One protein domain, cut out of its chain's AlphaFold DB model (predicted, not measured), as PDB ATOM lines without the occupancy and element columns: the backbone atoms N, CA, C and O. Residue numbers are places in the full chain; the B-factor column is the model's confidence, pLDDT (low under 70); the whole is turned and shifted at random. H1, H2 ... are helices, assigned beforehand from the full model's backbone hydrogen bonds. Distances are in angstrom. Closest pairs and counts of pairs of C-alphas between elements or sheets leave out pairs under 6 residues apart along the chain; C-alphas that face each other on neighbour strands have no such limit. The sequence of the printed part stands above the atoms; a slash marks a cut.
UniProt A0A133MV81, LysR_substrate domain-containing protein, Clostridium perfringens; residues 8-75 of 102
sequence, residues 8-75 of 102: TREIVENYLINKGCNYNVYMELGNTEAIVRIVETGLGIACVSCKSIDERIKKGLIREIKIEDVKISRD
ATOM      1  N   THR A   8      90.283 155.766 167.831       91.25
ATOM      2  CA  THR A   8      91.252 154.966 168.604       91.25
ATOM      3  C   THR A   8      91.485 155.550 169.996       91.25
ATOM      4  O   THR A   8      91.542 154.794 170.962       91.25
ATOM      5  N   ARG A   9      91.627 156.879 170.110       93.69
ATOM      6  CA  ARG A   9      91.771 157.547 171.410       93.69
ATOM      7  C   ARG A   9      90.517 157.351 172.241       93.69
ATOM      8  O   ARG A   9      90.643 156.899 173.368       93.69
ATOM      9  N   GLU A  10      89.347 157.621 171.672       93.44
ATOM     10  CA  GLU A  10      88.069 157.501 172.380       93.44
ATOM     11  C   GLU A  10      87.891 156.107 172.984       93.44
ATOM     12  O   GLU A  10      87.581 155.979 174.161       93.44
ATOM     13  N   ILE A  11      88.164 155.049 172.217       92.88
ATOM     14  CA  ILE A  11      88.055 153.670 172.706       92.88
ATOM     15  C   ILE A  11      89.016 153.398 173.874       92.88
ATOM     16  O   ILE A  11      88.627 152.773 174.861       92.88
ATOM     17  N   VAL A  12      90.263 153.864 173.776       92.31
ATOM     18  CA  VAL A  12      91.274 153.676 174.827       92.31
ATOM     19  C   VAL A  12      90.923 154.482 176.077       92.31
ATOM     20  O   VAL A  12      90.959 153.936 177.176       92.31
ATOM     21  N   GLU A  13      90.551 155.753 175.932       92.94
ATOM     22  CA  GLU A  13      90.166 156.611 177.057       92.94
ATOM     23  C   GLU A  13      88.910 156.082 177.746       92.94
ATOM     24  O   GLU A  13      88.911 155.946 178.966       92.94
ATOM     25  N   ASN A  14      87.888 155.683 176.983       92.06
ATOM     26  CA  ASN A  14      86.683 155.061 177.531       92.06
ATOM     27  C   ASN A  14      87.024 153.809 178.344       92.06
ATOM     28  O   ASN A  14      86.479 153.612 179.429       92.06
ATOM     29  N   TYR A  15      87.941 152.969 177.855       91.94
ATOM     30  CA  TYR A  15      88.394 151.802 178.607       91.94
ATOM     31  C   TYR A  15      89.081 152.196 179.923       91.94
ATOM     32  O   TYR A  15      88.719 151.681 180.982       91.94
ATOM     33  N   LEU A  16      90.046 153.119 179.868       91.06
ATOM     34  CA  LEU A  16      90.804 153.568 181.040       91.06
ATOM     35  C   LEU A  16      89.892 154.220 182.089       91.06
ATOM     36  O   LEU A  16      89.973 153.868 183.265       91.06
ATOM     37  N   ILE A  17      88.980 155.094 181.659       92.00
ATOM     38  CA  ILE A  17      88.008 155.768 182.529       92.00
ATOM     39  C   ILE A  17      87.082 154.745 183.196       92.00
ATOM     40  O   ILE A  17      86.922 154.777 184.415       92.00
ATOM     41  N   ASN A  18      86.540 153.786 182.439       91.69
ATOM     42  CA  ASN A  18      85.658 152.746 182.986       91.69
ATOM     43  C   ASN A  18      86.358 151.828 184.000       91.69
ATOM     44  O   ASN A  18      85.697 151.217 184.839       91.69
ATOM     45  N   LYS A  19      87.687 151.717 183.934       90.69
ATOM     46  CA  LYS A  19      88.502 150.987 184.913       90.69
ATOM     47  C   LYS A  19      88.992 151.857 186.075       90.69
ATOM     48  O   LYS A  19      89.660 151.335 186.962       90.69
ATOM     49  N   GLY A  20      88.668 153.151 186.094       92.75
ATOM     50  CA  GLY A  20      89.168 154.097 187.096       92.75
ATOM     51  C   GLY A  20      90.677 154.341 186.996       92.75
ATOM     52  O   GLY A  20      91.308 154.746 187.971       92.75
ATOM     53  N   CYS A  21      91.279 154.063 185.837       90.94
ATOM     54  CA  CYS A  21      92.701 154.261 185.604       90.94
ATOM     55  C   CYS A  21      92.977 155.724 185.255       90.94
ATOM     56  O   CYS A  21      92.587 156.211 184.194       90.94
ATOM     57  N   ASN A  22      93.728 156.405 186.117       91.88
ATOM     58  CA  ASN A  22      94.274 157.719 185.799       91.88
ATOM     59  C   ASN A  22      95.419 157.574 184.789       91.88
ATOM     60  O   ASN A  22      96.285 156.712 184.937       91.88
ATOM     61  N   TYR A  23      95.450 158.445 183.786       90.12
ATOM     62  CA  TYR A  23      96.517 158.503 182.791       90.12
ATOM     63  C   TYR A  23      96.932 159.953 182.547       90.12
ATOM     64  O   TYR A  23      96.161 160.882 182.778       90.12
ATOM     65  N   ASN A  24      98.165 160.143 182.079       91.81
ATOM     66  CA  ASN A  24      98.688 161.450 181.702       91.81
ATOM     67  C   ASN A  24      99.080 161.446 180.224       91.81
ATOM     68  O   ASN A  24      99.835 160.579 179.774       91.81
ATOM     69  N   VAL A  25      98.591 162.426 179.470       92.81
ATOM     70  CA  VAL A  25      98.923 162.571 178.053       92.81
ATOM     71  C   VAL A  25     100.165 163.446 177.922       92.81
ATOM     72  O   VAL A  25     100.090 164.665 177.989       92.81
ATOM     73  N   TYR A  26     101.320 162.811 177.715       92.75
ATOM     74  CA  TYR A  26     102.584 163.524 177.494       92.75
ATOM     75  C   TYR A  26     102.647 164.222 176.124       92.75
ATOM     76  O   TYR A  26     103.219 165.298 175.991       92.75
ATOM     77  N   MET A  27     102.076 163.595 175.092       93.12
ATOM     78  CA  MET A  27     102.118 164.089 173.715       93.12
ATOM     79  C   MET A  27     100.886 163.635 172.929       93.12
ATOM     80  O   MET A  27     100.425 162.495 173.077       93.12
ATOM     81  N   GLU A  28     100.409 164.501 172.039       95.31
ATOM     82  CA  GLU A  28      99.301 164.246 171.117       95.31
ATOM     83  C   GLU A  28      99.758 164.399 169.667       95.31
ATOM     84  O   GLU A  28     100.427 165.372 169.323       95.31
ATOM     85  N   LEU A  29      99.411 163.433 168.814       94.50
ATOM     86  CA  LEU A  29      99.799 163.432 167.405       94.50
ATOM     87  C   LEU A  29      98.677 162.913 166.511       94.50
ATOM     88  O   LEU A  29      98.080 161.879 166.798       94.50
ATOM     89  N   GLY A  30      98.499 163.585 165.370       93.31
ATOM     90  CA  GLY A  30      97.494 163.282 164.345       93.31
ATOM     91  C   GLY A  30      97.688 161.965 163.578       93.31
ATOM     92  O   GLY A  30      96.809 161.504 162.855       93.31
ATOM     93  N   ASN A  31      98.886 161.383 163.656       92.81
ATOM     94  CA  ASN A  31      99.331 160.336 162.742       92.81
ATOM     95  C   ASN A  31      99.882 159.130 163.512       92.81
ATOM     96  O   ASN A  31     100.829 159.261 164.288       92.81
ATOM     97  N   THR A  32      99.321 157.945 163.250       93.88
ATOM     98  CA  THR A  32      99.768 156.675 163.843       93.88
ATOM     99  C   THR A  32     101.253 156.407 163.592       93.88
ATOM    100  O   THR A  32     101.955 156.023 164.514       93.88
ATOM    101  N   GLU A  33     101.759 156.649 162.385       95.19
ATOM    102  CA  GLU A  33     103.168 156.419 162.041       95.19
ATOM    103  C   GLU A  33     104.102 157.349 162.829       95.19
ATOM    104  O   GLU A  33     105.153 156.917 163.293       95.19
ATOM    105  N   ALA A  34     103.703 158.607 163.046       95.19
ATOM    106  CA  ALA A  34     104.480 159.539 163.862       95.19
ATOM    107  C   ALA A  34     104.546 159.082 165.328       95.19
ATOM    108  O   ALA A  34     105.618 159.090 165.926       95.19
ATOM    109  N   ILE A  35     103.418 158.621 165.882       96.06
ATOM    110  CA  ILE A  35     103.366 158.040 167.232       96.06
ATOM    111  C   ILE A  35     104.305 156.840 167.332       96.06
ATOM    112  O   ILE A  35     105.118 156.765 168.248       96.06
ATOM    113  N   VAL A  36     104.201 155.912 166.383       96.19
ATOM    114  CA  VAL A  36     104.975 154.671 166.372       96.19
ATOM    115  C   VAL A  36     106.476 154.960 166.287       96.19
ATOM    116  O   VAL A  36     107.231 154.403 167.076       96.19
ATOM    117  N   ARG A  37     106.914 155.896 165.436       95.56
ATOM    118  CA  ARG A  37     108.330 156.304 165.356       95.56
ATOM    119  C   ARG A  37     108.867 156.900 166.653       95.56
ATOM    120  O   ARG A  37     110.010 156.654 167.006       95.56
ATOM    121  N   ILE A  38     108.063 157.676 167.375       94.94
ATOM    122  CA  ILE A  38     108.475 158.226 168.677       94.94
ATOM    123  C   ILE A  38     108.593 157.123 169.735       94.94
ATOM    124  O   ILE A  38     109.455 157.185 170.608       94.94
ATOM    125  N   VAL A  39     107.752 156.092 169.656       95.81
ATOM    126  CA  VAL A  39     107.893 154.912 170.518       95.81
ATOM    127  C   VAL A  39     109.173 154.140 170.174       95.81
ATOM    128  O   VAL A  39     109.879 153.725 171.088       95.81
ATOM    129  N   GLU A  40     109.529 154.009 168.890       95.81
ATOM    130  CA  GLU A  40     110.789 153.370 168.453       95.81
ATOM    131  C   GLU A  40     112.040 154.073 169.000       95.81
ATOM    132  O   GLU A  40     113.052 153.418 169.239       95.81
ATOM    133  N   THR A  41     111.991 155.390 169.240       95.06
ATOM    134  CA  THR A  41     113.113 156.121 169.859       95.06
ATOM    135  C   THR A  41     113.177 155.968 171.380       95.06
ATOM    136  O   THR A  41     114.109 156.478 172.001       95.06
ATOM    137  N   GLY A  42     112.210 155.282 171.997       93.69
ATOM    138  CA  GLY A  42     112.142 155.078 173.444       93.69
ATOM    139  C   GLY A  42     111.588 156.269 174.228       93.69
ATOM    140  O   GLY A  42     111.696 156.290 175.452       93.69
ATOM    141  N   LEU A  43     110.980 157.258 173.562       93.56
ATOM    142  CA  LEU A  43     110.488 158.476 174.222       93.56
ATOM    143  C   LEU A  43     109.190 158.255 175.025       93.56
ATOM    144  O   LEU A  43     108.770 159.133 175.776       93.56
ATOM    145  N   GLY A  44     108.525 157.108 174.875       92.06
ATOM    146  CA  GLY A  44     107.323 156.794 175.642       92.06
ATOM    147  C   GLY A  44     106.572 155.563 175.147       92.06
ATOM    148  O   GLY A  44     107.088 154.766 174.368       92.06
ATOM    149  N   ILE A  45     105.325 155.432 175.606       94.19
ATOM    150  CA  ILE A  45     104.391 154.367 175.223       94.19
ATOM    151  C   ILE A  45     103.182 154.946 174.487       94.19
ATOM    152  O   ILE A  45     102.831 156.118 174.650       94.19
ATOM    153  N   ALA A  46     102.514 154.118 173.689       94.75
ATOM    154  CA  ALA A  46     101.292 154.510 173.003       94.75
ATOM    155  C   ALA A  46     100.333 153.332 172.825       94.75
ATOM    156  O   ALA A  46     100.755 152.185 172.705       94.75
ATOM    157  N   CYS A  47      99.040 153.641 172.734       92.69
ATOM    158  CA  CYS A  47      98.011 152.697 172.316       92.69
ATOM    159  C   CYS A  47      97.722 152.899 170.825       92.69
ATOM    160  O   CYS A  47      97.313 153.984 170.403       92.69
ATOM    161  N   VAL A  48      97.947 151.859 170.025       93.06
ATOM    162  CA  VAL A  48      97.727 151.841 168.572       93.06
ATOM    163  C   VAL A  48      97.107 150.505 168.161       93.06
ATOM    164  O   VAL A  48      97.058 149.568 168.951       93.06
ATOM    165  N   SER A  49      96.627 150.404 166.921       90.62
ATOM    166  CA  SER A  49      96.177 149.116 166.377       90.62
ATOM    167  C   SER A  49      97.352 148.137 166.302       90.62
ATOM    168  O   SER A  49      98.380 148.497 165.723       90.62
ATOM    169  N   CYS A  50      97.192 146.904 166.791       89.75
ATOM    170  CA  CYS A  50      98.223 145.859 166.690       89.75
ATOM    171  C   CYS A  50      98.702 145.684 165.237       89.75
ATOM    172  O   CYS A  50      99.900 145.727 164.969       89.75
ATOM    173  N   LYS A  51      97.769 145.700 164.272       88.94
ATOM    174  CA  LYS A  51      98.078 145.604 162.834       88.94
ATOM    175  C   LYS A  51      99.022 146.692 162.313       88.94
ATOM    176  O   LYS A  51      99.694 146.486 161.311       88.94
ATOM    177  N   SER A  52      99.087 147.856 162.967       91.06
ATOM    178  CA  SER A  52      99.981 148.951 162.550       91.06
ATOM    179  C   SER A  52     101.440 148.763 162.985       91.06
ATOM    180  O   SER A  52     102.319 149.482 162.505       91.06
ATOM    181  N   ILE A  53     101.708 147.803 163.877       94.62
ATOM    182  CA  ILE A  53     103.033 147.568 164.466       94.62
ATOM    183  C   ILE A  53     103.533 146.124 164.318       94.62
ATOM    184  O   ILE A  53     104.644 145.841 164.761       94.62
ATOM    185  N   ASP A  54     102.788 145.228 163.662       94.06
ATOM    186  CA  ASP A  54     103.154 143.807 163.516       94.06
ATOM    187  C   ASP A  54     104.578 143.606 162.976       94.06
ATOM    188  O   ASP A  54     105.363 142.830 163.523       94.06
ATOM    189  N   GLU A  55     104.954 144.327 161.917       94.44
ATOM    190  CA  GLU A  55     106.314 144.240 161.373       94.44
ATOM    191  C   GLU A  55     107.379 144.756 162.341       94.44
ATOM    192  O   GLU A  55     108.489 144.229 162.379       94.44
ATOM    193  N   ARG A  56     107.058 145.793 163.112       95.62
ATOM    194  CA  ARG A  56     107.992 146.439 164.041       95.62
ATOM    195  C   ARG A  56     108.260 145.566 165.247       95.62
ATOM    196  O   ARG A  56     109.408 145.470 165.673       95.62
ATOM    197  N   ILE A  57     107.234 144.864 165.723       95.69
ATOM    198  CA  ILE A  57     107.375 143.811 166.728       95.69
ATOM    199  C   ILE A  57     108.263 142.689 166.181       95.69
ATOM    200  O   ILE A  57     109.235 142.315 166.833       95.69
ATOM    201  N   LYS A  58     107.993 142.194 164.963       95.81
ATOM    202  CA  LYS A  58     108.807 141.134 164.329       95.81
ATOM    203  C   LYS A  58     110.275 141.536 164.160       95.81
ATOM    204  O   LYS A  58     111.155 140.697 164.310       95.81
ATOM    205  N   LYS A  59     110.536 142.811 163.861       96.50
ATOM    206  CA  LYS A  59     111.886 143.385 163.725       96.50
ATOM    207  C   LYS A  59     112.530 143.755 165.071       96.50
ATOM    208  O   LYS A  59     113.676 144.185 165.080       96.50
ATOM    209  N   GLY A  60     111.818 143.611 166.193       95.06
ATOM    210  CA  GLY A  60     112.311 143.967 167.526       95.06
ATOM    211  C   GLY A  60     112.458 145.472 167.776       95.06
ATOM    212  O   GLY A  60     113.118 145.857 168.735       95.06
ATOM    213  N   LEU A  61     111.855 146.318 166.935       95.88
ATOM    214  CA  LEU A  61     111.912 147.783 167.049       95.88
ATOM    215  C   LEU A  61     110.977 148.316 168.138       95.88
ATOM    216  O   LEU A  61     111.236 149.354 168.737       95.88
ATOM    217  N   ILE A  62     109.876 147.606 168.386       96.25
ATOM    218  CA  ILE A  62     108.885 147.934 169.412       96.25
ATOM    219  C   ILE A  62     108.509 146.650 170.137       96.25
ATOM    220  O   ILE A  62     108.485 145.568 169.547       96.25
ATOM    221  N   ARG A  63     108.171 146.774 171.419       94.31
ATOM    222  CA  ARG A  63     107.607 145.693 172.219       94.31
ATOM    223  C   ARG A  63     106.149 145.986 172.553       94.31
ATOM    224  O   ARG A  63     105.818 147.085 172.989       94.31
ATOM    225  N   GLU A  64     105.294 144.986 172.383       93.38
ATOM    226  CA  GLU A  64     103.926 145.021 172.895       93.38
ATOM    227  C   GLU A  64     103.921 144.825 174.419       93.38
ATOM    228  O   GLU A  64     104.608 143.945 174.945       93.38
ATOM    229  N   ILE A  65     103.121 145.627 175.126       91.44
ATOM    230  CA  ILE A  65     102.854 145.449 176.556       91.44
ATOM    231  C   ILE A  65     101.524 144.712 176.683       91.44
ATOM    232  O   ILE A  65     100.467 145.279 176.413       91.44
ATOM    233  N   LYS A  66     101.580 143.444 177.096       88.19
ATOM    234  CA  LYS A  66     100.380 142.661 177.404       88.19
ATOM    235  C   LYS A  66      99.894 143.025 178.799       88.19
ATOM    236  O   LYS A  66     100.668 142.960 179.749       88.19
ATOM    237  N   ILE A  67      98.625 143.403 178.899       87.06
ATOM    238  CA  ILE A  67      97.977 143.724 180.169       87.06
ATOM    239  C   ILE A  67      96.935 142.638 180.432       87.06
ATOM    240  O   ILE A  67      96.087 142.372 179.577       87.06
ATOM    241  N   GLU A  68      97.036 141.981 181.584       86.38
ATOM    242  CA  GLU A  68      96.094 140.938 181.999       86.38
ATOM    243  C   GLU A  68      94.682 141.516 182.149       86.38
ATOM    244  O   GLU A  68      94.508 142.670 182.535       86.38
ATOM    245  N   ASP A  69      93.671 140.726 181.781       83.62
ATOM    246  CA  ASP A  69      92.247 141.098 181.833       83.62
ATOM    247  C   ASP A  69      91.852 142.361 181.040       83.62
ATOM    248  O   ASP A  69      90.760 142.924 181.211       83.62
ATOM    249  N   VAL A  70      92.706 142.784 180.103       83.69
ATOM    250  CA  VAL A  70      92.431 143.879 179.174       83.69
ATOM    251  C   VAL A  70      92.182 143.331 177.778       83.69
ATOM    252  O   VAL A  70      93.073 142.797 177.120       83.69
ATOM    253  N   LYS A  71      90.963 143.540 177.279       83.94
ATOM    254  CA  LYS A  71      90.628 143.327 175.872       83.94
ATOM    255  C   LYS A  71      89.956 144.574 175.320       83.94
ATOM    256  O   LYS A  71      88.790 144.835 175.599       83.94
ATOM    257  N   ILE A  72      90.716 145.336 174.540       87.75
ATOM    258  CA  ILE A  72      90.222 146.506 173.819       87.75
ATOM    259  C   ILE A  72      90.070 146.100 172.356       87.75
ATOM    260  O   ILE A  72      91.056 145.916 171.646       87.75
ATOM    261  N   SER A  73      88.830 145.933 171.914       86.06
ATOM    262  CA  SER A  73      88.494 145.650 170.521       86.06
ATOM    263  C   SER A  73      87.566 146.724 169.982       86.06
ATOM    264  O   SER A  73      86.827 147.360 170.731       86.06
ATOM    265  N   ARG A  74      87.603 146.910 168.668       84.38
ATOM    266  CA  ARG A  74      86.703 147.808 167.958       84.38
ATOM    267  C   ARG A  74      86.305 147.185 166.642       84.38
ATOM    268  O   ARG A  74      87.139 146.550 165.996       84.38
ATOM    269  N   ASP A  75      85.078 147.441 166.239       85.75
ATOM    270  CA  ASP A  75      84.614 147.047 164.923       85.75
ATOM    271  C   ASP A  75      85.138 148.021 163.862       85.75
ATOM    272  O   ASP A  75      85.387 149.210 164.114       85.75
TER     273      ASP A  75
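This is residues 8 to 75 of the 102 residues of the protein "LysR_substrate domain-containing protein" of Clostridium perfringens (UniProt A0A133MV81). Look here for little regular structure: three short helices set apart in a frame of long loops, H1 at one end of the longest axis, H2 and H3 at the other, with residues 41 to 53 passing through the middle. The printed part has 68 residues, of which 25 are in H1, H2 and H3, in that order; the class is all helix, with no named strand. The whole is compact, with a radius of gyration of the C-alphas of 12.4 A, and spans 33 by 24 by 21 A.

Start at H1, residues 8 to 18, the longest helix. H1 is apart from H2, residues 32 to 40, and from H3, residues 54 to 58. H2 and H3 are apart too. In H1, H2 and H3 every O i to N i+4 pair is within hydrogen-bond range.

Find C-alpha 8 at (91.252, 154.966, 168.604); from there H1 runs 15.6 A to C-alpha 18. H2 runs 12.4 A from C-alpha 32 at (99.768, 156.675, 163.843). H3 covers 6.3 A, ending at C-alpha 58 at (108.807, 141.134, 164.329).

The two C-alphas farthest apart, those of Gly 20 and Lys 59, are 34.3 A apart. Both links, residues 19 to 31 and 41 to 53, are long. The printed part has no cut, and no printed residue is under 70 in pLDDT.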